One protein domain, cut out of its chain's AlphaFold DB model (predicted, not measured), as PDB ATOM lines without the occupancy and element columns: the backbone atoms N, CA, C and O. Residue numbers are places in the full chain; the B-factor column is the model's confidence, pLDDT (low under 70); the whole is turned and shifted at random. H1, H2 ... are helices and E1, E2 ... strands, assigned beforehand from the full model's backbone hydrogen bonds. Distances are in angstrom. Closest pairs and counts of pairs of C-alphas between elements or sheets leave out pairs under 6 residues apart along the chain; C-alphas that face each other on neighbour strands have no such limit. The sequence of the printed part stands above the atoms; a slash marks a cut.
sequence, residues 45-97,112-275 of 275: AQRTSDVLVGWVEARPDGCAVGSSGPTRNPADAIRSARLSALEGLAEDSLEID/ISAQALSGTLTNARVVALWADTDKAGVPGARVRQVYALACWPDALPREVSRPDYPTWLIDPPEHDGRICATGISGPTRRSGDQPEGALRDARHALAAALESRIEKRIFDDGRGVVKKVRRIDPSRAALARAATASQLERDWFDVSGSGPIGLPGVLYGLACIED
ATOM      1  N   ALA A  45      33.551  21.971 -10.275       44.47
ATOM      2  CA  ALA A  45      33.999  22.519 -11.556       44.47
ATOM      3  C   ALA A  45      35.535  22.565 -11.652       44.47
ATOM      4  O   ALA A  45      36.091  22.252 -12.702       44.47
ATOM      5  N   GLN A  46      36.215  22.882 -10.546       46.03
ATOM      6  CA  GLN A  46      37.673  22.871 -10.453       46.03
ATOM      7  C   GLN A  46      38.227  21.448 -10.582       46.03
ATOM      8  O   GLN A  46      39.104  21.229 -11.404       46.03
ATOM      9  N   ARG A  47      37.660  20.455  -9.876       43.78
ATOM     10  CA  ARG A  47      38.087  19.048 -10.004       43.78
ATOM     11  C   ARG A  47      37.861  18.480 -11.402       43.78
ATOM     12  O   ARG A  47      38.736  17.795 -11.917       43.78
ATOM     13  N   THR A  48      36.728  18.784 -12.031       47.28
ATOM     14  CA  THR A  48      36.478  18.393 -13.425       47.28
ATOM     15  C   THR A  48      37.459  19.094 -14.363       47.28
ATOM     16  O   THR A  48      37.973  18.455 -15.271       47.28
ATOM     17  N   SER A  49      37.799  20.364 -14.119       51.34
ATOM     18  CA  SER A  49      38.834  21.074 -14.881       51.34
ATOM     19  C   SER A  49      40.227  20.459 -14.696       51.34
ATOM     20  O   SER A  49      40.932  20.294 -15.683       51.34
ATOM     21  N   ASP A  50      40.616  20.080 -13.480       51.34
ATOM     22  CA  ASP A  50      41.936  19.503 -13.189       51.34
ATOM     23  C   ASP A  50      42.090  18.106 -13.827       51.34
ATOM     24  O   ASP A  50      43.123  17.795 -14.421       51.34
ATOM     25  N   VAL A  51      41.030  17.287 -13.802       51.75
ATOM     26  CA  VAL A  51      40.978  15.988 -14.502       51.75
ATOM     27  C   VAL A  51      40.955  16.173 -16.024       51.75
ATOM     28  O   VAL A  51      41.566  15.390 -16.751       51.75
ATOM     29  N   LEU A  52      40.281  17.218 -16.523       55.72
ATOM     30  CA  LEU A  52      40.243  17.532 -17.952       55.72
ATOM     31  C   LEU A  52      41.584  18.066 -18.485       55.72
ATOM     32  O   LEU A  52      41.912  17.814 -19.638       55.72
ATOM     33  N   VAL A  53      42.374  18.755 -17.659       61.22
ATOM     34  CA  VAL A  53      43.749  19.168 -17.995       61.22
ATOM     35  C   VAL A  53      44.701  17.966 -17.974       61.22
ATOM     36  O   VAL A  53      45.567  17.855 -18.840       61.22
ATOM     37  N   GLY A  54      44.489  17.012 -17.061       66.62
ATOM     38  CA  GLY A  54      45.343  15.832 -16.909       66.62
ATOM     39  C   GLY A  54      45.509  14.996 -18.183       66.62
ATOM     40  O   GLY A  54      46.630  14.624 -18.511       66.62
ATOM     41  N   TRP A  55      44.442  14.744 -18.952       73.00
ATOM     42  CA  TRP A  55      44.556  13.984 -20.211       73.00
ATOM     43  C   TRP A  55      45.063  14.816 -21.393       73.00
ATOM     44  O   TRP A  55      45.557  14.248 -22.367       73.00
ATOM     45  N   VAL A  56      44.943  16.147 -21.327       66.44
ATOM     46  CA  VAL A  56      45.537  17.053 -22.325       66.44
ATOM     47  C   VAL A  56      47.062  17.023 -22.207       66.44
ATOM     48  O   VAL A  56      47.752  17.059 -23.223       66.44
ATOM     49  N   GLU A  57      47.584  16.921 -20.983       68.12
ATOM     50  CA  GLU A  57      49.023  16.861 -20.701       68.12
ATOM     51  C   GLU A  57      49.588  15.431 -20.745       68.12
ATOM     52  O   GLU A  57      50.703  15.222 -21.226       68.12
ATOM     53  N   ALA A  58      48.820  14.438 -20.289       67.69
ATOM     54  CA  ALA A  58      49.195  13.028 -20.262       67.69
ATOM     55  C   ALA A  58      48.178  12.186 -21.047       67.69
ATOM     56  O   ALA A  58      47.173  11.709 -20.518       67.69
ATOM     57  N   ARG A  59      48.462  12.007 -22.341       75.88
ATOM     58  CA  ARG A  59      47.646  11.217 -23.267       75.88
ATOM     59  C   ARG A  59      47.553   9.750 -22.806       75.88
ATOM     60  O   ARG A  59      48.594   9.096 -22.736       75.88
ATOM     61  N   PRO A  60      46.348   9.205 -22.560       78.50
ATOM     62  CA  PRO A  60      46.172   7.780 -22.280       78.50
ATOM     63  C   PRO A  60      46.533   6.902 -23.491       78.50
ATOM     64  O   PRO A  60      46.302   7.300 -24.635       78.50
ATOM     65  N   ASP A  61      47.053   5.697 -23.246       81.31
ATOM     66  CA  ASP A  61      47.334   4.720 -24.306       81.31
ATOM     67  C   ASP A  61      46.048   4.325 -25.044       81.31
ATOM     68  O   ASP A  61      45.020   4.068 -24.421       81.31
ATOM     69  N   GLY A  62      46.101   4.271 -26.379       80.38
ATOM     70  CA  GLY A  62      44.925   4.001 -27.216       80.38
ATOM     71  C   GLY A  62      43.947   5.179 -27.336       80.38
ATOM     72  O   GLY A  62      42.816   4.995 -27.796       80.38
ATOM     73  N   CYS A  63      44.385   6.381 -26.949       86.69
ATOM     74  CA  CYS A  63      43.686   7.639 -27.167       86.69
ATOM     75  C   CYS A  63      44.574   8.659 -27.888       86.69
ATOM     76  O   CYS A  63      45.800   8.598 -27.828       86.69
ATOM     77  N   ALA A  64      43.950   9.663 -28.500       87.06
ATOM     78  CA  ALA A  64      44.624  10.803 -29.097       87.06
ATOM     79  C   ALA A  64      43.948  12.121 -28.718       87.06
ATOM     80  O   ALA A  64      42.722  12.221 -28.616       87.06
ATOM     81  N   VAL A  65      44.783  13.142 -28.518       87.94
ATOM     82  CA  VAL A  65      44.354  14.501 -28.199       87.94
ATOM     83  C   VAL A  65      44.414  15.347 -29.457       87.94
ATOM     84  O   VAL A  65      45.473  15.535 -30.050       87.94
ATOM     85  N   GLY A  66      43.264  15.884 -29.842       83.31
ATOM     86  CA  GLY A  66      43.139  16.861 -30.912       83.31
ATOM     87  C   GLY A  66      43.024  18.266 -30.363       83.31
ATOM     88  O   GLY A  66      42.490  18.480 -29.274       83.31
ATOM     89  N   SER A  67      43.472  19.242 -31.146       83.56
ATOM     90  CA  SER A  67      43.333  20.650 -30.791       83.56
ATOM     91  C   SER A  67      42.782  21.468 -31.948       83.56
ATOM     92  O   SER A  67      43.101  21.230 -33.110       83.56
ATOM     93  N   SER A  68      41.960  22.466 -31.633       77.00
ATOM     94  CA  SER A  68      41.390  23.355 -32.645       77.00
ATOM     95  C   SER A  68      42.386  24.374 -33.201       77.00
ATOM     96  O   SER A  68      42.141  24.969 -34.248       77.00
ATOM     97  N   GLY A  69      43.462  24.655 -32.459       75.25
ATOM     98  CA  GLY A  69      44.213  25.903 -32.593       75.25
ATOM     99  C   GLY A  69      43.379  27.146 -32.222       75.25
ATOM    100  O   GLY A  69      42.247  27.018 -31.739       75.25
ATOM    101  N   PRO A  70      43.918  28.361 -32.434       72.19
ATOM    102  CA  PRO A  70      43.228  29.602 -32.096       72.19
ATOM    103  C   PRO A  70      41.938  29.787 -32.902       72.19
ATOM    104  O   PRO A  70      41.963  29.750 -34.133       72.19
ATOM    105  N   THR A  71      40.823  30.068 -32.227       69.06
ATOM    106  CA  THR A  71      39.535  30.346 -32.884       69.06
ATOM    107  C   THR A  71      38.876  31.622 -32.364       69.06
ATOM    108  O   THR A  71      39.191  32.126 -31.289       69.06
ATOM    109  N   ARG A  72      37.904  32.135 -33.123       68.69
ATOM    110  CA  ARG A  72      36.907  33.105 -32.634       68.69
ATOM    111  C   ARG A  72      35.498  32.519 -32.557       68.69
ATOM    112  O   ARG A  72      34.614  33.163 -32.003       68.69
ATOM    113  N   ASN A  73      35.293  31.329 -33.120       75.88
ATOM    114  CA  ASN A  73      34.022  30.625 -33.133       75.88
ATOM    115  C   ASN A  73      34.157  29.318 -32.331       75.88
ATOM    116  O   ASN A  73      34.816  28.385 -32.800       75.88
ATOM    117  N   PRO A  74      33.549  29.233 -31.132       75.38
ATOM    118  CA  PRO A  74      33.600  28.036 -30.296       75.38
ATOM    119  C   PRO A  74      33.090  26.773 -30.999       75.38
ATOM    120  O   PRO A  74      33.659  25.703 -30.807       75.38
ATOM    121  N   ALA A  75      32.062  26.895 -31.844       73.94
ATOM    122  CA  ALA A  75      31.489  25.751 -32.545       73.94
ATOM    123  C   ALA A  75      32.461  25.166 -33.584       73.94
ATOM    124  O   ALA A  75      32.656  23.950 -33.634       73.94
ATOM    125  N   ASP A  76      33.134  26.030 -34.353       74.44
ATOM    126  CA  ASP A  76      34.191  25.606 -35.281       74.44
ATOM    127  C   ASP A  76      35.343  24.945 -34.526       74.44
ATOM    128  O   ASP A  76      35.839  23.907 -34.950       74.44
ATOM    129  N   ALA A  77      35.738  25.496 -33.373       77.75
ATOM    130  CA  ALA A  77      36.823  24.906 -32.601       77.75
ATOM    131  C   ALA A  77      36.497  23.526 -32.051       77.75
ATOM    132  O   ALA A  77      37.356  22.652 -32.115       77.75
ATOM    133  N   ILE A  78      35.277  23.286 -31.569       78.12
ATOM    134  CA  ILE A  78      34.892  21.931 -31.166       78.12
ATOM    135  C   ILE A  78      34.991  20.977 -32.354       78.12
ATOM    136  O   ILE A  78      35.586  19.911 -32.215       78.12
ATOM    137  N   ARG A  79      34.450  21.352 -33.520       75.12
ATOM    138  CA  ARG A  79      34.524  20.510 -34.723       75.12
ATOM    139  C   ARG A  79      35.970  20.197 -35.102       75.12
ATOM    140  O   ARG A  79      36.308  19.027 -35.264       75.12
ATOM    141  N   SER A  80      36.827  21.214 -35.171       75.12
ATOM    142  CA  SER A  80      38.245  21.048 -35.501       75.12
ATOM    143  C   SER A  80      38.998  20.213 -34.466       75.12
ATOM    144  O   SER A  80      39.783  19.354 -34.849       75.12
ATOM    145  N   ALA A  81      38.750  20.418 -33.170       79.06
ATOM    146  CA  ALA A  81      39.390  19.637 -32.114       79.06
ATOM    147  C   ALA A  81      38.987  18.159 -32.183       79.06
ATOM    148  O   ALA A  81      39.855  17.293 -32.124       79.06
ATOM    149  N   ARG A  82      37.689  17.869 -32.365       78.81
ATOM    150  CA  ARG A  82      37.173  16.499 -32.526       78.81
ATOM    151  C   ARG A  82      37.803  15.797 -33.720       78.81
ATOM    152  O   ARG A  82      38.289  14.681 -33.579       78.81
ATOM    153  N   LEU A  83      37.810  16.468 -34.869       75.12
ATOM    154  CA  LEU A  83      38.404  15.939 -36.088       75.12
ATOM    155  C   LEU A  83      39.900  15.664 -35.890       75.12
ATOM    156  O   LEU A  83      40.344  14.549 -36.127       75.12
ATOM    157  N   SER A  84      40.643  16.631 -35.348       76.44
ATOM    158  CA  SER A  84      42.072  16.480 -35.056       76.44
ATOM    159  C   SER A  84      42.366  15.329 -34.084       76.44
ATOM    160  O   SER A  84      43.417  14.705 -34.194       76.44
ATOM    161  N   ALA A  85      41.468  15.041 -33.136       80.50
ATOM    162  CA  ALA A  85      41.643  13.946 -32.183       80.50
ATOM    163  C   ALA A  85      41.443  12.591 -32.866       80.50
ATOM    164  O   ALA A  85      42.236  11.676 -32.676       80.50
ATOM    165  N   LEU A  86      40.404  12.479 -33.693       76.50
ATOM    166  CA  LEU A  86      40.134  11.280 -34.484       76.50
ATOM    167  C   LEU A  86      41.239  11.018 -35.517       76.50
ATOM    168  O   LEU A  86      41.616   9.869 -35.721       76.50
ATOM    169  N   GLU A  87      41.789  12.072 -36.119       71.88
ATOM    170  CA  GLU A  87      42.956  11.991 -37.002       71.88
ATOM    171  C   GLU A  87      44.173  11.431 -36.277       71.88
ATOM    172  O   GLU A  87      44.736  10.441 -36.732       71.88
ATOM    173  N   GLY A  88      44.539  12.010 -35.128       73.06
ATOM    174  CA  GLY A  88      45.664  11.507 -34.338       73.06
ATOM    175  C   GLY A  88      45.469  10.052 -33.906       73.06
ATOM    176  O   GLY A  88      46.409   9.265 -33.938       73.06
ATOM    177  N   LEU A  89      44.234   9.661 -33.572       76.75
ATOM    178  CA  LEU A  89      43.922   8.286 -33.180       76.75
ATOM    179  C   LEU A  89      44.081   7.302 -34.345       76.75
ATOM    180  O   LEU A  89      44.486   6.156 -34.152       76.75
ATOM    181  N   ALA A  90      43.735   7.736 -35.553       70.06
ATOM    182  CA  ALA A  90      43.889   6.926 -36.745       70.06
ATOM    183  C   ALA A  90      45.352   6.840 -37.206       70.06
ATOM    184  O   ALA A  90      45.769   5.760 -37.615       70.06
ATOM    185  N   GLU A  91      46.124   7.929 -37.100       66.69
ATOM    186  CA  GLU A  91      47.576   7.942 -37.346       66.69
ATOM    187  C   GLU A  91      48.310   6.959 -36.423       66.69
ATOM    188  O   GLU A  91      49.183   6.232 -36.880       66.69
ATOM    189  N   ASP A  92      47.913   6.867 -35.152       67.06
ATOM    190  CA  ASP A  92      48.517   5.926 -34.197       67.06
ATOM    191  C   ASP A  92      48.148   4.450 -34.468       67.06
ATOM    192  O   ASP A  92      48.843   3.541 -34.014       67.06
ATOM    193  N   SER A  93      47.039   4.192 -35.170       61.72
ATOM    194  CA  SER A  93      46.504   2.841 -35.428       61.72
ATOM    195  C   SER A  93      46.914   2.281 -36.792       61.72
ATOM    196  O   SER A  93      47.022   1.069 -36.984       61.72
ATOM    197  N   LEU A  94      47.147   3.164 -37.759       54.25
ATOM    198  CA  LEU A  94      47.548   2.812 -39.109       54.25
ATOM    199  C   LEU A  94      49.060   3.033 -39.228       54.25
ATOM    200  O   LEU A  94      49.515   4.163 -39.123       54.25
ATOM    201  N   GLU A  95      49.840   1.996 -39.560       47.31
ATOM    202  CA  GLU A  95      51.221   2.144 -40.077       47.31
ATOM    203  C   GLU A  95      51.234   2.827 -41.473       47.31
ATOM    204  O   GLU A  95      51.975   2.448 -42.379       47.31
ATOM    205  N   ILE A  96      50.351   3.801 -41.704       41.44
ATOM    206  CA  ILE A  96      50.238   4.566 -42.938       41.44
ATOM    207  C   ILE A  96      50.937   5.900 -42.706       41.44
ATOM    208  O   ILE A  96      50.493   6.740 -41.929       41.44
ATOM    209  N   ASP A  97      52.038   6.086 -43.424       36.78
ATOM    210  CA  ASP A  97      52.864   7.287 -43.398       36.78
ATOM    211  C   ASP A  97      52.069   8.482 -43.975       36.78
ATOM    212  O   ASP A  97      51.926   8.639 -45.194       36.78
ATOM    213  N   ILE A 112      40.375  17.655 -46.186       38.97
ATOM    214  CA  ILE A 112      40.747  16.370 -45.541       38.97
ATOM    215  C   ILE A 112      39.706  15.331 -45.875       38.97
ATOM    216  O   ILE A 112      38.557  15.421 -45.452       38.97
ATOM    217  N   SER A 113      40.189  14.266 -46.485       34.44
ATOM    218  CA  SER A 113      39.501  12.999 -46.583       34.44
ATOM    219  C   SER A 113      39.523  12.277 -45.230       34.44
ATOM    220  O   SER A 113      40.416  11.471 -44.967       34.44
ATOM    221  N   ALA A 114      38.502  12.482 -44.392       38.03
ATOM    222  CA  ALA A 114      38.220  11.661 -43.196       38.03
ATOM    223  C   ALA A 114      37.923  10.171 -43.538       38.03
ATOM    224  O   ALA A 114      37.616   9.348 -42.676       38.03
ATOM    225  N   GLN A 115      38.010   9.826 -44.824       38.81
ATOM    226  CA  GLN A 115      37.553   8.605 -45.480       38.81
ATOM    227  C   GLN A 115      38.487   7.415 -45.260       38.81
ATOM    228  O   GLN A 115      38.002   6.344 -44.912       38.81
ATOM    229  N   ALA A 116      39.810   7.607 -45.368       33.91
ATOM    230  CA  ALA A 116      40.791   6.551 -45.075       33.91
ATOM    231  C   ALA A 116      40.731   6.101 -43.603       33.91
ATOM    232  O   ALA A 116      41.133   4.993 -43.261       33.91
ATOM    233  N   LEU A 117      40.180   6.958 -42.739       42.00
ATOM    234  CA  LEU A 117      40.044   6.715 -41.314       42.00
ATOM    235  C   LEU A 117      38.688   6.082 -40.961       42.00
ATOM    236  O   LEU A 117      38.576   5.441 -39.928       42.00
ATOM    237  N   SER A 118      37.651   6.192 -41.800       41.94
ATOM    238  CA  SER A 118      36.274   5.837 -41.414       41.94
ATOM    239  C   SER A 118      35.987   4.327 -41.331       41.94
ATOM    240  O   SER A 118      35.009   3.933 -40.696       41.94
ATOM    241  N   GLY A 119      36.804   3.469 -41.952       42.81
ATOM    242  CA  GLY A 119      36.727   2.009 -41.770       42.81
ATOM    243  C   GLY A 119      37.345   1.563 -40.440       42.81
ATOM    244  O   GLY A 119      36.735   0.811 -39.679       42.81
ATOM    245  N   THR A 120      38.518   2.110 -40.119       48.44
ATOM    246  CA  THR A 120      39.281   1.824 -38.894       48.44
ATOM    247  C   THR A 120      38.671   2.503 -37.663       48.44
ATOM    248  O   THR A 120      38.609   1.900 -36.601       48.44
ATOM    249  N   LEU A 121      38.139   3.723 -37.802       57.66
ATOM    250  CA  LEU A 121      37.538   4.530 -36.730       57.66
ATOM    251  C   LEU A 121      36.082   4.170 -36.402       57.66
ATOM    252  O   LEU A 121      35.481   4.858 -35.584       57.66
ATOM    253  N   THR A 122      35.498   3.115 -36.983       57.66
ATOM    254  CA  THR A 122      34.078   2.743 -36.761       57.66
ATOM    255  C   THR A 122      33.714   2.607 -35.272       57.66
ATOM    256  O   THR A 122      32.564   2.785 -34.890       57.66
ATOM    257  N   ASN A 123      34.709   2.347 -34.420       66.94
ATOM    258  CA  ASN A 123      34.544   2.234 -32.975       66.94
ATOM    259  C   ASN A 123      35.222   3.354 -32.168       66.94
ATOM    260  O   ASN A 123      35.066   3.394 -30.950       66.94
ATOM    261  N   ALA A 124      35.973   4.251 -32.808       73.38
ATOM    262  CA  ALA A 124      36.593   5.379 -32.126       73.38
ATOM    263  C   ALA A 124      35.533   6.395 -31.698       73.38
ATOM    264  O   ALA A 124      34.633   6.730 -32.468       73.38
ATOM    265  N   ARG A 125      35.654   6.922 -30.479       76.56
ATOM    266  CA  ARG A 125      34.708   7.908 -29.946       76.56
ATOM    267  C   ARG A 125      35.435   9.091 -29.347       76.56
ATOM    268  O   ARG A 125      36.472   8.927 -28.710       76.56
ATOM    269  N   VAL A 126      34.853  10.278 -29.504       79.31
ATOM    270  CA  VAL A 126      35.234  11.438 -28.694       79.31
ATOM    271  C   VAL A 126      34.628  11.246 -27.310       79.31
ATOM    272  O   VAL A 126      33.418  11.094 -27.178       79.31
ATOM    273  N   VAL A 127      35.469  11.243 -26.284       81.56
ATOM    274  CA  VAL A 127      35.073  10.893 -24.909       81.56
ATOM    275  C   VAL A 127      35.162  12.079 -23.961       81.56
ATOM    276  O   VAL A 127      34.520  12.082 -22.916       81.56
ATOM    277  N   ALA A 128      35.923  13.105 -24.342       81.62
ATOM    278  CA  ALA A 128      36.048  14.335 -23.583       81.62
ATOM    279  C   ALA A 128      36.259  15.540 -24.503       81.62
ATOM    280  O   ALA A 128      36.814  15.436 -25.601       81.62
ATOM    281  N   LEU A 129      35.819  16.696 -24.012       82.25
ATOM    282  CA  LEU A 129      36.089  18.010 -24.579       82.25
ATOM    283  C   LEU A 129      36.520  18.947 -23.460       82.25
ATOM    284  O   LEU A 129      35.976  18.889 -22.358       82.25
ATOM    285  N   TRP A 130      37.465  19.823 -23.770       84.38
ATOM    286  CA  TRP A 130      37.897  20.882 -22.872       84.38
ATOM    287  C   TRP A 130      38.175  22.161 -23.657       84.38
ATOM    288  O   TRP A 130      38.746  22.116 -24.745       84.38
ATOM    289  N   ALA A 131      37.768  23.308 -23.119       83.38
ATOM    290  CA  ALA A 131      37.993  24.606 -23.737       83.38
ATOM    291  C   ALA A 131      38.933  25.451 -22.871       83.38
ATOM    292  O   ALA A 131      38.604  25.794 -21.736       83.38
ATOM    293  N   ASP A 132      40.069  25.847 -23.445       82.19
ATOM    294  CA  ASP A 132      40.904  26.908 -22.895       82.19
ATOM    295  C   ASP A 132      40.184  28.244 -23.106       82.19
ATOM    296  O   ASP A 132      39.872  28.644 -24.235       82.19
ATOM    297  N   THR A 133      39.911  28.936 -22.006       79.81
ATOM    298  CA  THR A 133      39.234  30.231 -21.998       79.81
ATOM    299  C   THR A 133      40.146  31.278 -21.381       79.81
ATOM    300  O   THR A 133      40.914  31.002 -20.465       79.81
ATOM    301  N   ASP A 134      40.063  32.517 -21.865       77.56
ATOM    302  CA  ASP A 134      40.848  33.619 -21.295       77.56
ATOM    303  C   ASP A 134      40.516  33.895 -19.815       77.56
ATOM    304  O   ASP A 134      41.358  34.424 -19.085       77.56
ATOM    305  N   LYS A 135      39.301  33.538 -19.376       73.25
ATOM    306  CA  LYS A 135      38.816  33.623 -17.996       73.25
ATOM    307  C   LYS A 135      37.837  32.482 -17.698       73.25
ATOM    308  O   LYS A 135      36.659  32.573 -18.036       73.25
ATOM    309  N   ALA A 136      38.295  31.436 -17.015       67.00
ATOM    310  CA  ALA A 136      37.446  30.297 -16.665       67.00
ATOM    311  C   ALA A 136      36.217  30.712 -15.830       67.00
ATOM    312  O   ALA A 136      36.331  31.487 -14.878       67.00
ATOM    313  N   GLY A 137      35.035  30.199 -16.190       62.38
ATOM    314  CA  GLY A 137      33.795  30.360 -15.416       62.38
ATOM    315  C   GLY A 137      33.193  31.771 -15.387       62.38
ATOM    316  O   GLY A 137      32.243  32.013 -14.641       62.38
ATOM    317  N   VAL A 138      33.711  32.718 -16.178       68.81
ATOM    318  CA  VAL A 138      33.211  34.102 -16.209       68.81
ATOM    319  C   VAL A 138      32.295  34.319 -17.420       68.81
ATOM    320  O   VAL A 138      32.702  34.049 -18.553       68.81
ATOM    321  N   PRO A 139      31.078  34.874 -17.240       62.97
ATOM    322  CA  PRO A 139      30.245  35.297 -18.360       62.97
ATOM    323  C   PRO A 139      30.992  36.263 -19.292       62.97
ATOM    324  O   PRO A 139      31.536  37.275 -18.851       62.97
ATOM    325  N   GLY A 140      31.010  35.961 -20.592       65.94
ATOM    326  CA  GLY A 140      31.711  36.765 -21.602       65.94
ATOM    327  C   GLY A 140      33.193  36.427 -21.792       65.94
ATOM    328  O   GLY A 140      33.865  37.109 -22.571       65.94
ATOM    329  N   ALA A 141      33.700  35.389 -21.122       75.31
ATOM    330  CA  ALA A 141      35.001  34.819 -21.435       75.31
ATOM    331  C   ALA A 141      35.057  34.304 -22.878       75.31
ATOM    332  O   ALA A 141      34.057  33.885 -23.471       75.31
ATOM    333  N   ARG A 142      36.246  34.381 -23.465       76.00
ATOM    334  CA  ARG A 142      36.518  33.995 -24.844       76.00
ATOM    335  C   ARG A 142      37.203  32.644 -24.859       76.00
ATOM    336  O   ARG A 142      38.252  32.469 -24.245       76.00
ATOM    337  N   VAL A 143      36.636  31.724 -25.631       80.62
ATOM    338  CA  VAL A 143      37.304  30.471 -25.989       80.62
ATOM    339  C   VAL A 143      38.521  30.810 -26.841       80.62
ATOM    340  O   VAL A 143      38.388  31.423 -27.901       80.62
ATOM    341  N   ARG A 144      39.704  30.437 -26.360       80.69
ATOM    342  CA  ARG A 144      40.972  30.581 -27.079       80.69
ATOM    343  C   ARG A 144      41.199  29.371 -27.968       80.69
ATOM    344  O   ARG A 144      41.517  29.527 -29.145       80.69
ATOM    345  N   GLN A 145      41.004  28.190 -27.392       82.81
ATOM    346  CA  GLN A 145      41.282  26.909 -28.015       82.81
ATOM    347  C   GLN A 145      40.399  25.830 -27.395       82.81
ATOM    348  O   GLN A 145      40.028  25.916 -26.231       82.81
ATOM    349  N   VAL A 146      40.059  24.814 -28.178       84.56
ATOM    350  CA  VAL A 146      39.353  23.623 -27.709       84.56
ATOM    351  C   VAL A 146      40.237  22.410 -27.950       84.56
ATOM    352  O   VAL A 146      40.954  22.337 -28.951       84.56
ATOM    353  N   TYR A 147      40.162  21.469 -27.026       86.25
ATOM    354  CA  TYR A 147      40.815  20.177 -27.067       86.25
ATOM    355  C   TYR A 147      39.751  19.089 -27.027       86.25
ATOM    356  O   TYR A 147      38.713  19.238 -26.376       86.25
ATOM    357  N   ALA A 148      40.009  17.997 -27.729       86.06
ATOM    358  CA  ALA A 148      39.163  16.816 -27.712       86.06
ATOM    359  C   ALA A 148      40.020  15.583 -27.456       86.06
ATOM    360  O   ALA A 148      41.135  15.494 -27.964       86.06
ATOM    361  N   LEU A 149      39.476  14.635 -26.700       86.38
ATOM    362  CA  LEU A 149      40.064  13.316 -26.519       86.38
ATOM    363  C   LEU A 149      39.244  12.314 -27.319       86.38
ATOM    364  O   LEU A 149      38.046  12.168 -27.065       86.38
ATOM    365  N   ALA A 150      39.881  11.629 -28.261       84.81
ATOM    366  CA  ALA A 150      39.305  10.484 -28.947       84.81
ATOM    367  C   ALA A 150      39.986   9.203 -28.462       84.81
ATOM    368  O   ALA A 150      41.204   9.181 -28.330       84.81
ATOM    369  N   CYS A 151      39.218   8.148 -28.209       84.69
ATOM    370  CA  CYS A 151      39.735   6.865 -27.733       84.69
ATOM    371  C   CYS A 151      39.085   5.695 -28.468       84.69
ATOM    372  O   CYS A 151      37.928   5.780 -28.898       84.69
ATOM    373  N   TRP A 152      39.806   4.576 -28.532       82.56
ATOM    374  CA  TRP A 152      39.200   3.274 -28.804       82.56
ATOM    375  C   TRP A 152      38.328   2.823 -27.618       82.56
ATOM    376  O   TRP A 152      38.617   3.202 -26.480       82.56
ATOM    377  N   PRO A 153      37.286   1.994 -27.829       75.56
ATOM    378  CA  PRO A 153      36.414   1.545 -26.740       75.56
ATOM    379  C   PRO A 153      37.171   0.807 -25.633       75.56
ATOM    380  O   PRO A 153      36.879   0.989 -24.454       75.56
ATOM    381  N   ASP A 154      38.179   0.024 -26.016       77.38
ATOM    382  CA  ASP A 154      38.987  -0.775 -25.090       77.38
ATOM    383  C   ASP A 154      40.025   0.071 -24.330       77.38
ATOM    384  O   ASP A 154      40.575  -0.371 -23.322       77.38
ATOM    385  N   ALA A 155      40.261   1.303 -24.792       74.19
ATOM    386  CA  ALA A 155      41.210   2.267 -24.240       74.19
ATOM    387  C   ALA A 155      40.540   3.358 -23.389       74.19
ATOM    388  O   ALA A 155      41.196   4.309 -22.968       74.19
ATOM    389  N   LEU A 156      39.228   3.249 -23.135       69.00
ATOM    390  CA  LEU A 156      38.492   4.236 -22.348       69.00
ATOM    391  C   LEU A 156      39.118   4.387 -20.953       69.00
ATOM    392  O   LEU A 156      39.064   3.446 -20.149       69.00
ATOM    393  N   PRO A 157      39.679   5.562 -20.613       64.94
ATOM    394  CA  PRO A 157      40.301   5.735 -19.316       64.94
ATOM    395  C   PRO A 157      39.209   5.692 -18.249       64.94
ATOM    396  O   PRO A 157      38.225   6.430 -18.322       64.94
ATOM    397  N   ARG A 158      39.394   4.856 -17.218       59.19
ATOM    398  CA  ARG A 158      38.478   4.789 -16.058       59.19
ATOM    399  C   ARG A 158      38.321   6.137 -15.345       59.19
ATOM    400  O   ARG A 158      37.363   6.324 -14.603       59.19
ATOM    401  N   GLU A 159      39.273   7.039 -15.563       55.53
ATOM    402  CA  GLU A 159      39.406   8.339 -14.912       55.53
ATOM    403  C   GLU A 159      38.741   9.494 -15.673       55.53
ATOM    404  O   GLU A 159      38.613  10.586 -15.115       55.53
ATOM    405  N   VAL A 160      38.247   9.278 -16.905       59.88
ATOM    406  CA  VAL A 160      37.389  10.279 -17.561       59.88
ATOM    407  C   VAL A 160      36.055  10.281 -16.822       59.88
ATOM    408  O   VAL A 160      35.171   9.460 -17.066       59.88
ATOM    409  N   SER A 161      35.949  11.184 -15.846       57.34
ATOM    410  CA  SER A 161      34.744  11.373 -15.045       57.34
ATOM    411  C   SER A 161      33.550  11.553 -15.975       57.34
ATOM    412  O   SER A 161      33.617  12.330 -16.931       57.34
ATOM    413  N   ARG A 162      32.458  10.820 -15.711       61.88
ATOM    414  CA  ARG A 162      31.220  11.010 -16.474       61.88
ATOM    415  C   ARG A 162      30.837  12.483 -16.386       61.88
ATOM    416  O   ARG A 162      30.773  13.005 -15.275       61.88
ATOM    417  N   PRO A 163      30.596  13.141 -17.523       67.25
ATOM    418  CA  PRO A 163      30.276  14.548 -17.497       67.25
ATOM    419  C   PRO A 163      28.946  14.797 -16.783       67.25
ATOM    420  O   PRO A 163      27.991  14.042 -16.961       67.25
ATOM    421  N   ASP A 164      28.863  15.908 -16.052       75.88
ATOM    422  CA  ASP A 164      27.626  16.402 -15.422       75.88
ATOM    423  C   ASP A 164      26.634  17.007 -16.442       75.88
ATOM    424  O   ASP A 164      25.681  17.702 -16.085       75.88
ATOM    425  N   TYR A 165      26.842  16.742 -17.732       82.25
ATOM    426  CA  TYR A 165      26.004  17.185 -18.838       82.25
ATOM    427  C   TYR A 165      25.539  15.999 -19.693       82.25
ATOM    428  O   TYR A 165      26.156  14.931 -19.676       82.25
ATOM    429  N   PRO A 166      24.450  16.159 -20.468       87.19
ATOM    430  CA  PRO A 166      23.932  15.079 -21.296       87.19
ATOM    431  C   PRO A 166      24.970  14.538 -22.286       87.19
ATOM    432  O   PRO A 166      25.591  15.292 -23.033       87.19
ATOM    433  N   THR A 167      25.112  13.215 -22.348       82.69
ATOM    434  CA  THR A 167      26.119  12.548 -23.193       82.69
ATOM    435  C   THR A 167      25.949  12.841 -24.685       82.69
ATOM    436  O   THR A 167      26.947  12.936 -25.398       82.69
ATOM    437  N   TRP A 168      24.715  13.091 -25.145       84.25
ATOM    438  CA  TRP A 168      24.413  13.436 -26.541       84.25
ATOM    439  C   TRP A 168      25.085  14.733 -27.021       84.25
ATOM    440  O   TRP A 168      25.178  14.976 -28.223       84.25
ATOM    441  N   LEU A 169      25.589  15.567 -26.106       84.25
ATOM    442  CA  LEU A 169      26.375  16.750 -26.457       84.25
ATOM    443  C   LEU A 169      27.715  16.391 -27.109       84.25
ATOM    444  O   LEU A 169      28.194  17.116 -27.988       84.25
ATOM    445  N   ILE A 170      28.318  15.282 -26.680       77.62
ATOM    446  CA  ILE A 170      29.599  14.788 -27.194       77.62
ATOM    447  C   ILE A 170      29.390  13.681 -28.215       77.62
ATOM    448  O   ILE A 170      30.019  13.729 -29.270       77.62
ATOM    449  N   ASP A 171      28.483  12.756 -27.916       74.62
ATOM    450  CA  ASP A 171      28.200  11.570 -28.720       74.62
ATOM    451  C   ASP A 171      26.717  11.580 -29.136       74.62
ATOM    452  O   ASP A 171      25.873  11.008 -28.434       74.62
ATOM    453  N   PRO A 172      26.346  12.333 -30.198       80.25
ATOM    454  CA  PRO A 172      24.986  12.337 -30.724       80.25
ATOM    455  C   PRO A 172      24.514  10.908 -31.012       80.25
ATOM    456  O   PRO A 172      25.290  10.105 -31.524       80.25
ATOM    457  N   PRO A 173      23.250  10.569 -30.711       79.19
ATOM    458  CA  PRO A 173      22.763   9.218 -30.914       79.19
ATOM    459  C   PRO A 173      22.795   8.842 -32.396       79.19
ATOM    460  O   PRO A 173      22.303   9.580 -33.251       79.19
ATOM    461  N   GLU A 174      23.319   7.655 -32.673       70.25
ATOM    462  CA  GLU A 174      23.165   6.989 -33.959       70.25
ATOM    463  C   GLU A 174      21.886   6.146 -33.897       70.25
ATOM    464  O   GLU A 174      21.763   5.230 -33.083       70.25
ATOM    465  N   HIS A 175      20.896   6.497 -34.715       73.62
ATOM    466  CA  HIS A 175      19.686   5.701 -34.900       73.62
ATOM    467  C   HIS A 175      19.668   5.171 -36.331       73.62
ATOM    468  O   HIS A 175      20.070   5.883 -37.252       73.62
ATOM    469  N   ASP A 176      19.187   3.943 -36.523       69.75
ATOM    470  CA  ASP A 176      19.061   3.351 -37.856       69.75
ATOM    471  C   ASP A 176      18.235   4.269 -38.768       69.75
ATOM    472  O   ASP A 176      17.088   4.600 -38.464       69.75
ATOM    473  N   GLY A 177      18.848   4.711 -39.869       78.62
ATOM    474  CA  GLY A 177      18.228   5.610 -40.843       78.62
ATOM    475  C   GLY A 177      18.197   7.088 -40.447       78.62
ATOM    476  O   GLY A 177      17.533   7.862 -41.126       78.62
ATOM    477  N   ARG A 178      18.895   7.514 -39.384       85.94
ATOM    478  CA  ARG A 178      18.941   8.927 -38.972       85.94
ATOM    479  C   ARG A 178      20.364   9.399 -38.725       85.94
ATOM    480  O   ARG A 178      21.209   8.674 -38.204       85.94
ATOM    481  N   ILE A 179      20.615  10.659 -39.061       84.62
ATOM    482  CA  ILE A 179      21.875  11.345 -38.775       84.62
ATOM    483  C   ILE A 179      21.564  12.498 -37.839       84.62
ATOM    484  O   ILE A 179      20.746  13.356 -38.166       84.62
ATOM    485  N   CYS A 180      22.235  12.520 -36.693       87.44
ATOM    486  CA  CYS A 180      22.098  13.557 -35.683       87.44
ATOM    487  C   CYS A 180      23.407  14.331 -35.519       87.44
ATOM    488  O   CYS A 180      24.493  13.761 -35.597       87.44
ATOM    489  N   ALA A 181      23.310  15.629 -35.238       88.38
ATOM    490  CA  ALA A 181      24.452  16.432 -34.824       88.38
ATOM    491  C   ALA A 181      24.058  17.467 -33.770       88.38
ATOM    492  O   ALA A 181      22.927  17.959 -33.729       88.38
ATOM    493  N   THR A 182      25.033  17.810 -32.933       89.75
ATOM    494  CA  THR A 182      24.890  18.834 -31.899       89.75
ATOM    495  C   THR A 182      25.387  20.173 -32.428       89.75
ATOM    496  O   THR A 182      26.504  20.266 -32.937       89.75
ATOM    497  N   GLY A 183      24.561  21.204 -32.285       89.31
ATOM    498  CA  GLY A 183      24.902  22.599 -32.528       89.31
ATOM    499  C   GLY A 183      24.927  23.415 -31.245       89.31
ATOM    500  O   GLY A 183      24.388  23.004 -30.214       89.31
ATOM    501  N   ILE A 184      25.574  24.575 -31.303       89.81
ATOM    502  CA  ILE A 184      25.858  25.396 -30.126       89.81
ATOM    503  C   ILE A 184      25.550  26.858 -30.414       89.81
ATOM    504  O   ILE A 184      25.856  27.388 -31.480       89.81
ATOM    505  N   SER A 185      24.977  27.530 -29.425       89.12
ATOM    506  CA  SER A 185      24.731  28.963 -29.442       89.12
ATOM    507  C   SER A 185      25.195  29.584 -28.136       89.12
ATOM    508  O   SER A 185      24.701  29.250 -27.059       89.12
ATOM    509  N   GLY A 186      26.162  30.497 -28.223       85.88
ATOM    510  CA  GLY A 186      26.593  31.274 -27.064       85.88
ATOM    511  C   GLY A 186      25.487  32.206 -26.542       85.88
ATOM    512  O   GLY A 186      24.418  32.311 -27.150       85.88
ATOM    513  N   PRO A 187      25.738  32.922 -25.434       80.62
ATOM    514  CA  PRO A 187      24.825  33.950 -24.948       80.62
ATOM    515  C   PRO A 187      24.556  35.004 -26.033       80.62
ATOM    516  O   PRO A 187      25.482  35.615 -26.571       80.62
ATOM    517  N   THR A 188      23.288  35.244 -26.352       81.06
ATOM    518  CA  THR A 188      22.854  36.275 -27.307       81.06
ATOM    519  C   THR A 188      22.251  37.472 -26.570       81.06
ATOM    520  O   THR A 188      21.856  37.387 -25.408       81.06
ATOM    521  N   ARG A 189      22.135  38.624 -27.251       77.50
ATOM    522  CA  ARG A 189      21.484  39.820 -26.678       77.50
ATOM    523  C   ARG A 189      20.004  39.575 -26.344       77.50
ATOM    524  O   ARG A 189      19.466  40.242 -25.463       77.50
ATOM    525  N   ARG A 190      19.352  38.647 -27.051       81.81
ATOM    526  CA  ARG A 190      17.988  38.171 -26.786       81.81
ATOM    527  C   ARG A 190      18.025  36.652 -26.681       81.81
ATOM    528  O   ARG A 190      18.308  35.990 -27.674       81.81
ATOM    529  N   SER A 191      17.720  36.105 -25.508       74.69
ATOM    530  CA  SER A 191      17.761  34.655 -25.261       74.69
ATOM    531  C   SER A 191      16.877  33.849 -26.221       74.69
ATOM    532  O   SER A 191      17.232  32.731 -26.578       74.69
ATOM    533  N   GLY A 192      15.783  34.441 -26.717       83.00
ATOM    534  CA  GLY A 192      14.925  33.836 -27.744       83.00
ATOM    535  C   GLY A 192      15.632  33.517 -29.070       83.00
ATOM    536  O   GLY A 192      15.157  32.659 -29.803       83.00
ATOM    537  N   ASP A 193      16.784  34.136 -29.349       87.69
ATOM    538  CA  ASP A 193      17.560  33.892 -30.571       87.69
ATOM    539  C   ASP A 193      18.491  32.666 -30.429       87.69
ATOM    540  O   ASP A 193      19.049  32.178 -31.416       87.69
ATOM    541  N   GLN A 194      18.706  32.158 -29.205       90.50
ATOM    542  CA  GLN A 194      19.651  31.062 -28.968       90.50
ATOM    543  C   GLN A 194      19.234  29.745 -29.635       90.50
ATOM    544  O   GLN A 194      20.108  29.146 -30.267       90.50
ATOM    545  N   PRO A 195      17.959  29.298 -29.569       94.38
ATOM    546  CA  PRO A 195      17.525  28.070 -30.238       94.38
ATOM    547  C   PRO A 195      17.738  28.104 -31.751       94.38
ATOM    548  O   PRO A 195      18.227  27.133 -32.324       94.38
ATOM    549  N   GLU A 196      17.458  29.236 -32.403       93.44
ATOM    550  CA  GLU A 196      17.706  29.400 -33.839       93.44
ATOM    551  C   GLU A 196      19.207  29.357 -34.155       93.44
ATOM    552  O   GLU A 196      19.632  28.695 -35.106       93.44
ATOM    553  N   GLY A 197      20.030  30.011 -33.329       90.62
ATOM    554  CA  GLY A 197      21.485  29.945 -33.437       90.62
ATOM    555  C   GLY A 197      22.024  28.517 -33.315       90.62
ATOM    556  O   GLY A 197      22.834  28.106 -34.145       90.62
ATOM    557  N   ALA A 198      21.531  27.757 -32.333       92.44
ATOM    558  CA  ALA A 198      21.946  26.379 -32.084       92.44
ATOM    559  C   ALA A 198      21.479  25.452 -33.211       92.44
ATOM    560  O   ALA A 198      22.256  24.626 -33.676       92.44
ATOM    561  N   LEU A 199      20.257  25.633 -33.722       94.56
ATOM    562  CA  LEU A 199      19.750  24.887 -34.873       94.56
ATOM    563  C   LEU A 199      20.562  25.168 -36.141       94.56
ATOM    564  O   LEU A 199      20.902  24.244 -36.878       94.56
ATOM    565  N   ARG A 200      20.896  26.435 -36.406       92.38
ATOM    566  CA  ARG A 200      21.732  26.810 -37.553       92.38
ATOM    567  C   ARG A 200      23.105  26.145 -37.483       92.38
ATOM    568  O   ARG A 200      23.575  25.638 -38.499       92.38
ATOM    569  N   ASP A 201      23.728  26.135 -36.309       89.12
ATOM    570  CA  ASP A 201      25.011  25.459 -36.113       89.12
ATOM    571  C   ASP A 201      24.877  23.927 -36.208       89.12
ATOM    572  O   ASP A 201      25.692  23.284 -36.868       89.12
ATOM    573  N   ALA A 202      23.801  23.342 -35.671       89.88
ATOM    574  CA  ALA A 202      23.528  21.906 -35.763       89.88
ATOM    575  C   ALA A 202      23.350  21.458 -37.220       89.88
ATOM    576  O   ALA A 202      23.906  20.444 -37.628       89.88
ATOM    577  N   ARG A 203      22.651  22.249 -38.046       91.94
ATOM    578  CA  ARG A 203      22.538  22.016 -39.497       91.94
ATOM    579  C   ARG A 203      23.892  22.079 -40.200       91.94
ATOM    580  O   ARG A 203      24.145  21.300 -41.113       91.94
ATOM    581  N   HIS A 204      24.774  22.983 -39.783       87.00
ATOM    582  CA  HIS A 204      26.122  23.047 -40.338       87.00
ATOM    583  C   HIS A 204      26.938  21.797 -39.971       87.00
ATOM    584  O   HIS A 204      27.592  21.212 -40.832       87.00
ATOM    585  N   ALA A 205      26.831  21.334 -38.722       83.62
ATOM    586  CA  ALA A 205      27.448  20.091 -38.272       83.62
ATOM    587  C   ALA A 205      26.870  18.851 -38.987       83.62
ATOM    588  O   ALA A 205      27.633  17.985 -39.407       83.62
ATOM    589  N   LEU A 206      25.550  18.795 -39.203       86.50
ATOM    590  CA  LEU A 206      24.889  17.755 -40.002       86.50
ATOM    591  C   LEU A 206      25.404  17.737 -41.443       86.50
ATOM    592  O   LEU A 206      25.696  16.671 -41.975       86.50
ATOM    593  N   ALA A 207      25.537  18.903 -42.075       85.56
ATOM    594  CA  ALA A 207      26.050  18.999 -43.437       85.56
ATOM    595  C   ALA A 207      27.496  18.487 -43.533       85.56
ATOM    596  O   ALA A 207      27.816  17.736 -44.449       85.56
ATOM    597  N   ALA A 208      28.349  18.825 -42.563       77.19
ATOM    598  CA  ALA A 208      29.707  18.287 -42.496       77.19
ATOM    599  C   ALA A 208      29.716  16.755 -42.317       77.19
ATOM    600  O   ALA A 208      30.489  16.060 -42.975       77.19
ATOM    601  N   ALA A 209      28.828  16.217 -41.473       76.75
ATOM    602  CA  ALA A 209      28.696  14.773 -41.268       76.75
ATOM    603  C   ALA A 209      28.201  14.038 -42.529       76.75
ATOM    604  O   ALA A 209      28.671  12.941 -42.833       76.75
ATOM    605  N   LEU A 210      27.279  14.646 -43.281       77.44
ATOM    606  CA  LEU A 210      26.780  14.115 -44.551       77.44
ATOM    607  C   LEU A 210      27.877  14.027 -45.612       77.44
ATOM    608  O   LEU A 210      27.995  12.988 -46.260       77.44
ATOM    609  N   GLU A 211      28.678  15.084 -45.774       72.12
ATOM    610  CA  GLU A 211      29.799  15.078 -46.723       72.12
ATOM    611  C   GLU A 211      30.773  13.965 -46.380       72.12
ATOM    612  O   GLU A 211      31.012  13.105 -47.219       72.12
ATOM    613  N   SER A 212      31.200  13.885 -45.115       61.69
ATOM    614  CA  SER A 212      32.106  12.839 -44.632       61.69
ATOM    615  C   SER A 212      31.626  11.415 -44.971       61.69
ATOM    616  O   SER A 212      32.433  10.544 -45.305       61.69
ATOM    617  N   ARG A 213      30.307  11.167 -44.956       57.72
ATOM    618  CA  ARG A 213      29.712   9.874 -45.341       57.72
ATOM    619  C   ARG A 213      29.658   9.633 -46.851       57.72
ATOM    620  O   ARG A 213      29.853   8.493 -47.270       57.72
ATOM    621  N   ILE A 214      29.339  10.645 -47.663       46.25
ATOM    622  CA  ILE A 214      29.319  10.526 -49.138       46.25
ATOM    623  C   ILE A 214      30.718  10.197 -49.625       46.25
ATOM    624  O   ILE A 214      30.939   9.259 -50.388       46.25
ATOM    625  N   GLU A 215      31.658  10.955 -49.095       44.34
ATOM    626  CA  GLU A 215      33.061  10.785 -49.302       44.34
ATOM    627  C   GLU A 215      33.508   9.351 -48.945       44.34
ATOM    628  O   GLU A 215      34.157   8.707 -49.776       44.34
ATOM    629  N   LYS A 216      33.138   8.803 -47.778       39.62
ATOM    630  CA  LYS A 216      33.528   7.434 -47.369       39.62
ATOM    631  C   LYS A 216      33.278   6.401 -48.477       39.62
ATOM    632  O   LYS A 216      34.160   5.605 -48.779       39.62
ATOM    633  N   ARG A 217      32.118   6.479 -49.139       37.50
ATOM    634  CA  ARG A 217      31.715   5.528 -50.191       37.50
ATOM    635  C   ARG A 217      32.599   5.579 -51.439       37.50
ATOM    636  O   ARG A 217      32.716   4.574 -52.118       37.50
ATOM    637  N   ILE A 218      33.192   6.731 -51.756       37.62
ATOM    638  CA  ILE A 218      34.008   6.919 -52.970       37.62
ATOM    639  C   ILE A 218      35.406   6.299 -52.805       37.62
ATOM    640  O   ILE A 218      36.014   5.874 -53.784       37.62
ATOM    641  N   PHE A 219      35.936   6.236 -51.579       41.38
ATOM    642  CA  PHE A 219      37.287   5.716 -51.316       41.38
ATOM    643  C   PHE A 219      37.327   4.216 -51.023       41.38
ATOM    644  O   PHE A 219      38.376   3.604 -51.231       41.38
ATOM    645  N   ASP A 220      36.198   3.612 -50.642       44.34
ATOM    646  CA  ASP A 220      36.057   2.151 -50.585       44.34
ATOM    647  C   ASP A 220      36.335   1.486 -51.961       44.34
ATOM    648  O   ASP A 220      36.676   0.305 -52.017       44.34
ATOM    649  N   ASP A 221      36.338   2.257 -53.061       44.59
ATOM    650  CA  ASP A 221      36.738   1.824 -54.413       44.59
ATOM    651  C   ASP A 221      38.273   1.819 -54.664       44.59
ATOM    652  O   ASP A 221      38.746   1.624 -55.790       44.59
ATOM    653  N   GLY A 222      39.090   1.982 -53.615       36.41
ATOM    654  CA  GLY A 222      40.469   1.476 -53.580       36.41
ATOM    655  C   GLY A 222      41.562   2.328 -54.236       36.41
ATOM    656  O   GLY A 222      42.616   1.794 -54.589       36.41
ATOM    657  N   ARG A 223      41.378   3.644 -54.414       38.75
ATOM    658  CA  ARG A 223      42.450   4.537 -54.908       38.75
ATOM    659  C   ARG A 223      42.419   5.894 -54.206       38.75
ATOM    660  O   ARG A 223      41.614   6.742 -54.569       38.75
ATOM    661  N   GLY A 224      43.322   6.146 -53.254       41.38
ATOM    662  CA  GLY A 224      43.357   7.447 -52.582       41.38
ATOM    663  C   GLY A 224      44.654   7.779 -51.847       41.38
ATOM    664  O   GLY A 224      45.145   6.980 -51.061       41.38
ATOM    665  N   VAL A 225      45.177   8.984 -52.091       39.06
ATOM    666  CA  VAL A 225      46.234   9.646 -51.303       39.06
ATOM    667  C   VAL A 225      45.558  10.639 -50.352       39.06
ATOM    668  O   VAL A 225      44.724  11.423 -50.801       39.06
ATOM    669  N   VAL A 226      45.923  10.637 -49.065       40.34
ATOM    670  CA  VAL A 226      45.353  11.529 -48.034       40.34
ATOM    671  C   VAL A 226      46.078  12.883 -48.036       40.34
ATOM    672  O   VAL A 226      47.307  12.929 -48.011       40.34
ATOM    673  N   LYS A 227      45.339  14.000 -48.058       37.91
ATOM    674  CA  LYS A 227      45.874  15.375 -47.925       37.91
ATOM    675  C   LYS A 227      45.321  16.043 -46.649       37.91
ATOM    676  O   LYS A 227      44.159  15.844 -46.324       37.91
ATOM    677  N   LYS A 228      46.157  16.808 -45.918       37.22
ATOM    678  CA  LYS A 228      45.876  17.393 -44.576       37.22
ATOM    679  C   LYS A 228      45.396  18.845 -44.600       37.22
ATOM    680  O   LYS A 228      46.141  19.705 -45.070       37.22
ATOM    681  N   VAL A 229      44.216  19.131 -44.025       46.94
ATOM    682  CA  VAL A 229      43.465  20.410 -44.106       46.94
ATOM    683  C   VAL A 229      42.494  20.715 -42.949       46.94
ATOM    684  O   VAL A 229      41.538  20.025 -42.649       46.94
ATOM    685  N   ARG A 230      42.632  21.913 -42.395       45.81
ATOM    686  CA  ARG A 230      41.997  22.352 -41.156       45.81
ATOM    687  C   ARG A 230      40.545  22.862 -41.221       45.81
ATOM    688  O   ARG A 230      40.052  23.284 -40.176       45.81
ATOM    689  N   ARG A 231      39.848  22.878 -42.367       49.97
ATOM    690  CA  ARG A 231      38.477  23.432 -42.451       49.97
ATOM    691  C   ARG A 231      37.591  22.682 -43.451       49.97
ATOM    692  O   ARG A 231      37.872  22.703 -44.641       49.97
ATOM    693  N   ILE A 232      36.507  22.088 -42.950       54.78
ATOM    694  CA  ILE A 232      35.453  21.464 -43.758       54.78
ATOM    695  C   ILE A 232      34.373  22.522 -43.992       54.78
ATOM    696  O   ILE A 232      33.641  22.863 -43.065       54.78
ATOM    697  N   ASP A 233      34.286  23.059 -45.208       68.12
ATOM    698  CA  ASP A 233      33.139  23.858 -45.643       68.12
ATOM    699  C   ASP A 233      32.176  22.917 -46.401       68.12
ATOM    700  O   ASP A 233      32.514  22.479 -47.501       68.12
ATOM    701  N   PRO A 234      30.994  22.565 -45.850       72.94
ATOM    702  CA  PRO A 234      30.103  21.586 -46.476       72.94
ATOM    703  C   PRO A 234      29.569  22.060 -47.833       72.94
ATOM    704  O   PRO A 234      29.332  23.259 -48.027       72.94
ATOM    705  N   SER A 235      29.295  21.134 -48.762       77.81
ATOM    706  CA  SER A 235      28.727  21.518 -50.055       77.81
ATOM    707  C   SER A 235      27.321  22.104 -49.905       77.81
ATOM    708  O   SER A 235      26.596  21.882 -48.928       77.81
ATOM    709  N   ARG A 236      26.873  22.822 -50.940       84.06
ATOM    710  CA  ARG A 236      25.496  23.334 -50.998       84.06
ATOM    711  C   ARG A 236      24.451  22.219 -50.925       84.06
ATOM    712  O   ARG A 236      23.379  22.459 -50.379       84.06
ATOM    713  N   ALA A 237      24.744  21.032 -51.461       85.12
ATOM    714  CA  ALA A 237      23.818  19.903 -51.438       85.12
ATOM    715  C   ALA A 237      23.664  19.341 -50.018       85.12
ATOM    716  O   ALA A 237      22.537  19.166 -49.553       85.12
ATOM    717  N   ALA A 238      24.772  19.152 -49.293       83.44
ATOM    718  CA  ALA A 238      24.725  18.732 -47.895       83.44
ATOM    719  C   ALA A 238      24.058  19.780 -46.996       83.44
ATOM    720  O   ALA A 238      23.242  19.422 -46.150       83.44
ATOM    721  N   LEU A 239      24.320  21.074 -47.215       89.00
ATOM    722  CA  LEU A 239      23.629  22.154 -46.497       89.00
ATOM    723  C   LEU A 239      22.119  22.154 -46.766       89.00
ATOM    724  O   LEU A 239      21.335  22.312 -45.832       89.00
ATOM    725  N   ALA A 240      21.700  21.955 -48.021       91.81
ATOM    726  CA  ALA A 240      20.285  21.873 -48.380       91.81
ATOM    727  C   ALA A 240      19.604  20.660 -47.734       91.81
ATOM    728  O   ALA A 240      18.494  20.776 -47.218       91.81
ATOM    729  N   ARG A 241      20.287  19.510 -47.700       90.38
ATOM    730  CA  ARG A 241      19.795  18.315 -47.014       90.38
ATOM    731  C   ARG A 241      19.703  18.530 -45.504       90.38
ATOM    732  O   ARG A 241      18.659  18.260 -44.918       90.38
ATOM    733  N   ALA A 242      20.740  19.073 -44.874       90.62
ATOM    734  CA  ALA A 242      20.736  19.378 -43.447       90.62
ATOM    735  C   ALA A 242      19.662  20.408 -43.061       90.62
ATOM    736  O   ALA A 242      19.108  20.337 -41.966       90.62
ATOM    737  N   ALA A 243      19.303  21.330 -43.962       94.62
ATOM    738  CA  ALA A 243      18.235  22.302 -43.735       94.62
ATOM    739  C   ALA A 243      16.848  21.668 -43.514       94.62
ATOM    740  O   ALA A 243      15.963  22.341 -42.984       94.62
ATOM    741  N   THR A 244      16.661  20.386 -43.857       95.44
ATOM    742  CA  THR A 244      15.424  19.640 -43.567       95.44
ATOM    743  C   THR A 244      15.187  19.417 -42.070       95.44
ATOM    744  O   THR A 244      14.033  19.268 -41.668       95.44
ATOM    745  N   ALA A 245      16.226  19.489 -41.226       94.31
ATOM    746  CA  ALA A 245      16.065  19.532 -39.775       94.31
ATOM    747  C   ALA A 245      15.384  20.845 -39.376       94.31
ATOM    748  O   ALA A 245      16.042  21.877 -39.250       94.31
ATOM    749  N   SER A 246      14.061  20.849 -39.223       93.19
ATOM    750  CA  SER A 246      13.261  22.066 -39.020       93.19
ATOM    751  C   SER A 246      13.346  22.639 -37.604       93.19
ATOM    752  O   SER A 246      13.122  23.835 -37.427       93.19
ATOM    753  N   GLN A 247      13.698  21.812 -36.620       95.31
ATOM    754  CA  GLN A 247      13.725  22.157 -35.202       95.31
ATOM    755  C   GLN A 247      14.810  21.377 -34.457       95.31
ATOM    756  O   GLN A 247      15.354  20.399 -34.970       95.31
ATOM    757  N   LEU A 248      15.102  21.815 -33.232       95.12
ATOM    758  CA  LEU A 248      15.877  21.025 -32.283       95.12
ATOM    759  C   LEU A 248      14.984  19.920 -31.712       95.12
ATOM    760  O   LEU A 248      13.861  20.185 -31.292       95.12
ATOM    761  N   GLU A 249      15.482  18.690 -31.680       94.69
ATOM    762  CA  GLU A 249      14.794  17.564 -31.033       94.69
ATOM    763  C   GLU A 249      15.044  17.531 -29.531       94.69
ATOM    764  O   GLU A 249      14.216  17.046 -28.761       94.69
ATOM    765  N   ARG A 250      16.211  18.030 -29.119       94.62
ATOM    766  CA  ARG A 250      16.599  18.210 -27.723       94.62
ATOM    767  C   ARG A 250      17.403  19.487 -27.599       94.62
ATOM    768  O   ARG A 250      18.170  19.824 -28.500       94.62
ATOM    769  N   ASP A 251      17.277  20.146 -26.464       95.00
ATOM    770  CA  ASP A 251      18.142  21.244 -26.083       95.00
ATOM    771  C   ASP A 251      18.636  21.070 -24.646       95.00
ATOM    772  O   ASP A 251      18.116  20.281 -23.853       95.00
ATOM    773  N   TRP A 252      19.737  21.747 -24.343       94.56
ATOM    774  CA  TRP A 252      20.263  21.839 -22.994       94.56
ATOM    775  C   TRP A 252      20.935  23.194 -22.807       94.56
ATOM    776  O   TRP A 252      21.831  23.573 -23.565       94.56
ATOM    777  N   PHE A 253      20.470  23.937 -21.806       92.31
ATOM    778  CA  PHE A 253      20.987  25.255 -21.471       92.31
ATOM    779  C   PHE A 253      21.953  25.160 -20.293       92.31
ATOM    780  O   PHE A 253      21.578  24.757 -19.190       92.31
ATOM    781  N   ASP A 254      23.195  25.565 -20.525       89.38
ATOM    782  CA  ASP A 254      24.264  25.496 -19.545       89.38
ATOM    783  C   ASP A 254      24.217  26.689 -18.591       89.38
ATOM    784  O   ASP A 254      24.795  27.745 -18.844       89.38
ATOM    785  N   VAL A 255      23.512  26.543 -17.472       87.56
ATOM    786  CA  VAL A 255      23.395  27.616 -16.469       87.56
ATOM    787  C   VAL A 255      24.728  27.874 -15.756       87.56
ATOM    788  O   VAL A 255      25.007  29.004 -15.355       87.56
ATOM    789  N   SER A 256      25.541  26.835 -15.568       83.88
ATOM    790  CA  SER A 256      26.701  26.840 -14.669       83.88
ATOM    791  C   SER A 256      28.052  26.902 -15.380       83.88
ATOM    792  O   SER A 256      29.055  27.120 -14.706       83.88
ATOM    793  N   GLY A 257      28.099  26.728 -16.701       82.31
ATOM    794  CA  GLY A 257      29.352  26.513 -17.427       82.31
ATOM    795  C   GLY A 257      29.905  25.107 -17.208       82.31
ATOM    796  O   GLY A 257      31.114  24.921 -17.175       82.31
ATOM    797  N   SER A 258      29.025  24.130 -16.990       84.00
ATOM    798  CA  SER A 258      29.398  22.723 -16.798       84.00
ATOM    799  C   SER A 258      29.548  21.962 -18.112       84.00
ATOM    800  O   SER A 258      30.149  20.893 -18.122       84.00
ATOM    801  N   GLY A 259      29.011  22.494 -19.209       81.12
ATOM    802  CA  GLY A 259      29.021  21.873 -20.523       81.12
ATOM    803  C   GLY A 259      30.402  21.860 -21.182       81.12
ATOM    804  O   GLY A 259      31.351  22.450 -20.669       81.12
ATOM    805  N   PRO A 260      30.516  21.251 -22.375       77.38
ATOM    806  CA  PRO A 260      31.794  21.060 -23.068       77.38
ATOM    807  C   PRO A 260      32.657  22.317 -23.269       77.38
ATOM    808  O   PRO A 260      33.878  22.220 -23.349       77.38
ATOM    809  N   ILE A 261      32.035  23.493 -23.382       78.62
ATOM    810  CA  ILE A 261      32.734  24.774 -23.566       78.62
ATOM    811  C   ILE A 261      33.109  25.449 -22.236       78.62
ATOM    812  O   ILE A 261      33.875  26.409 -22.236       78.62
ATOM    813  N   GLY A 262      32.599  24.976 -21.097       77.88
ATOM    814  CA  GLY A 262      32.936  25.541 -19.788       77.88
ATOM    815  C   GLY A 262      32.408  26.964 -19.554       77.88
ATOM    816  O   GLY A 262      32.901  27.671 -18.674       77.88
ATOM    817  N   LEU A 263      31.450  27.429 -20.370       81.69
ATOM    818  CA  LEU A 263      30.918  28.793 -20.320       81.69
ATOM    819  C   LEU A 263      29.430  28.799 -19.958       81.69
ATOM    820  O   LEU A 263      28.639  28.146 -20.643       81.69
ATOM    821  N   PRO A 264      29.017  29.572 -18.937       84.25
ATOM    822  CA  PRO A 264      27.608  29.704 -18.600       84.25
ATOM    823  C   PRO A 264      26.845  30.487 -19.678       84.25
ATOM    824  O   PRO A 264      27.381  31.374 -20.347       84.25
ATOM    825  N   GLY A 265      25.555  30.192 -19.805       85.94
ATOM    826  CA  GLY A 265      24.631  30.830 -20.739       85.94
ATOM    827  C   GLY A 265      24.697  30.295 -22.172       85.94
ATOM    828  O   GLY A 265      24.145  30.925 -23.075       85.94
ATOM    829  N   VAL A 266      25.375  29.169 -22.397       88.81
ATOM    830  CA  VAL A 266      25.448  28.501 -23.703       88.81
ATOM    831  C   VAL A 266      24.263  27.553 -23.866       88.81
ATOM    832  O   VAL A 266      23.966  26.759 -22.977       88.81
ATOM    833  N   LEU A 267      23.596  27.613 -25.018       91.50
ATOM    834  CA  LEU A 267      22.588  26.640 -25.420       91.50
ATOM    835  C   LEU A 267      23.215  25.625 -26.372       91.50
ATOM    836  O   LEU A 267      23.821  25.999 -27.377       91.50
ATOM    837  N   TYR A 268      23.003  24.352 -26.088       92.44
ATOM    838  CA  TYR A 268      23.328  23.258 -26.986       92.44
ATOM    839  C   TYR A 268      22.035  22.653 -27.519       92.44
ATOM    840  O   TYR A 268      21.051  22.551 -26.786       92.44
ATOM    841  N   GLY A 269      22.029  22.243 -28.781       92.88
ATOM    842  CA  GLY A 269      20.853  21.681 -29.435       92.88
ATOM    843  C   GLY A 269      21.200  20.467 -30.277       92.88
ATOM    844  O   GLY A 269      22.185  20.491 -31.006       92.88
ATOM    845  N   LEU A 270      20.387  19.419 -30.196       93.12
ATOM    846  CA  LEU A 270      20.460  18.247 -31.062       93.12
ATOM    847  C   LEU A 270      19.485  18.423 -32.221       93.12
ATOM    848  O   LEU A 270      18.293  18.638 -31.995       93.12
ATOM    849  N   ALA A 271      19.972  18.281 -33.448       93.44
ATOM    850  CA  ALA A 271      19.135  18.213 -34.637       93.44
ATOM    851  C   ALA A 271      19.415  16.907 -35.375       93.44
ATOM    852  O   ALA A 271      20.578  16.510 -35.491       93.44
ATOM    853  N   CYS A 272      18.370  16.266 -35.893       92.00
ATOM    854  CA  CYS A 272      18.511  15.075 -36.714       92.00
ATOM    855  C   CYS A 272      17.740  15.203 -38.028       92.00
ATOM    856  O   CYS A 272      16.809  16.001 -38.162       92.00
ATOM    857  N   ILE A 273      18.155  14.404 -39.001       91.19
ATOM    858  CA  ILE A 273      17.493  14.204 -40.290       91.19
ATOM    859  C   ILE A 273      17.448  12.710 -40.597       91.19
ATOM    860  O   ILE A 273      18.258  11.946 -40.072       91.19
ATOM    861  N   GLU A 274      16.542  12.312 -41.481       86.94
ATOM    862  CA  GLU A 274      16.530  10.959 -42.037       86.94
ATOM    863  C   GLU A 274      17.641  10.810 -43.108       86.94
ATOM    864  O   GLU A 274      17.905  11.738 -43.894       86.94
ATOM    865  N   ASP A 275      18.325   9.663 -43.101       69.31
ATOM    866  CA  ASP A 275      19.364   9.252 -44.067       69.31
ATOM    867  C   ASP A 275      18.772   8.619 -45.346       69.31
ATOM    868  O   ASP A 275      17.666   8.045 -45.283       69.31
TER     869      ASP A 275
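What this domain is: This is residues 45 to 97 and 112 to 275 of the 275 residues of an uncharacterized protein of Deltaproteobacteria bacterium (UniProt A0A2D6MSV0). Two lobes sit side by side, each a three-stranded antiparallel sheet with a long helix: E1 E3 E2 with H2, and E4 E6 E5 with H5. H1 covers the other face of the first sheet, the small H6 packs on H5, and of two four-residue helices H3 packs on residues 212 to 219 of H5, while H4 lies by residues 86 to 90 of H2. The printed part has 217 residues, with six named helices and six named strands in the order H1 E1 H2 H3 H4 E2 E3 E4 H5 H6 E5 E6. Its class is mixed, and it is compact, with a radius of gyration of the C-alphas of 16.9 A and spans of 50 by 41 by 30 A.

How they stand to each other: In the first sheet E3, residues 143 to 151, is the inner strand between E1, residues 63 to 67, and E2, residues 125 to 133. N 64 and O 150 are 2.8 A apart, and in the hairpin E2 and E3 N 127 and O 149 are 2.8 A apart, both within hydrogen-bond range. H2, residues 74 to 93, and H1, residues 45 to 57, are on opposite faces, three layers in all, a sheet with helices on both faces. H2 runs slantwise to the strands at a height over the sheet of 5.8 A, its closest C-alphas to E1 being Gly 66 and Ala 85, 3.5 A. H1 runs across them at 8.6 A. In the second sheet E6, residues 266 to 274, is the inner strand between E4, residues 178 to 185, and E5, residues 250 to 254. N 183 and O 269 are 2.8 A apart, and in the hairpin E5 and E6 N 254 and O 266 are 2.8 A apart. H5, residues 191 to 219, stands at this sheet's level, its closest C-alphas to E4 being Gly 183 and Ala 202, 3.6 A. H6, residues 236 to 242, touches residues 203 to 211 of H5 at a steep tilt of 63 degrees, opposite ways, closest at C-alphas 207 and 238, 4.7 A. H3, residues 115 to 118, touches residues 212 to 219 of H5, closest at C-alphas 115 and 216, 4.6 A. H4, residues 120 to 123, only just touches H2, with 3 pairs of C-alphas within 8 A, closest at C-alphas 90 and 121, 6.8 A. Every O i to N i+4 pair is within hydrogen-bond range in H2 and H6, against 7 of 9 in H1 and 20 of 25 in H5; H3 and H4 are too short for such a pair.

Where its parts are: H1 begins at C-alpha 45 (33.999, 22.519, -11.556), and E6 ends at C-alpha 274 (16.530, 10.959, -42.037). H5 is 43.6 A long, H2 28.8 A and E6 26.9 A.

The domain as a whole: Residues 98 to 111 are not printed, and C-alphas 97 and 112 are 15.3 A apart across the cut. The links E3 to E4, H5 to H6 and E5 to E6 are long. The mean pLDDT of the printed part is 73.2, and residues 212 to 233 are among those under 70.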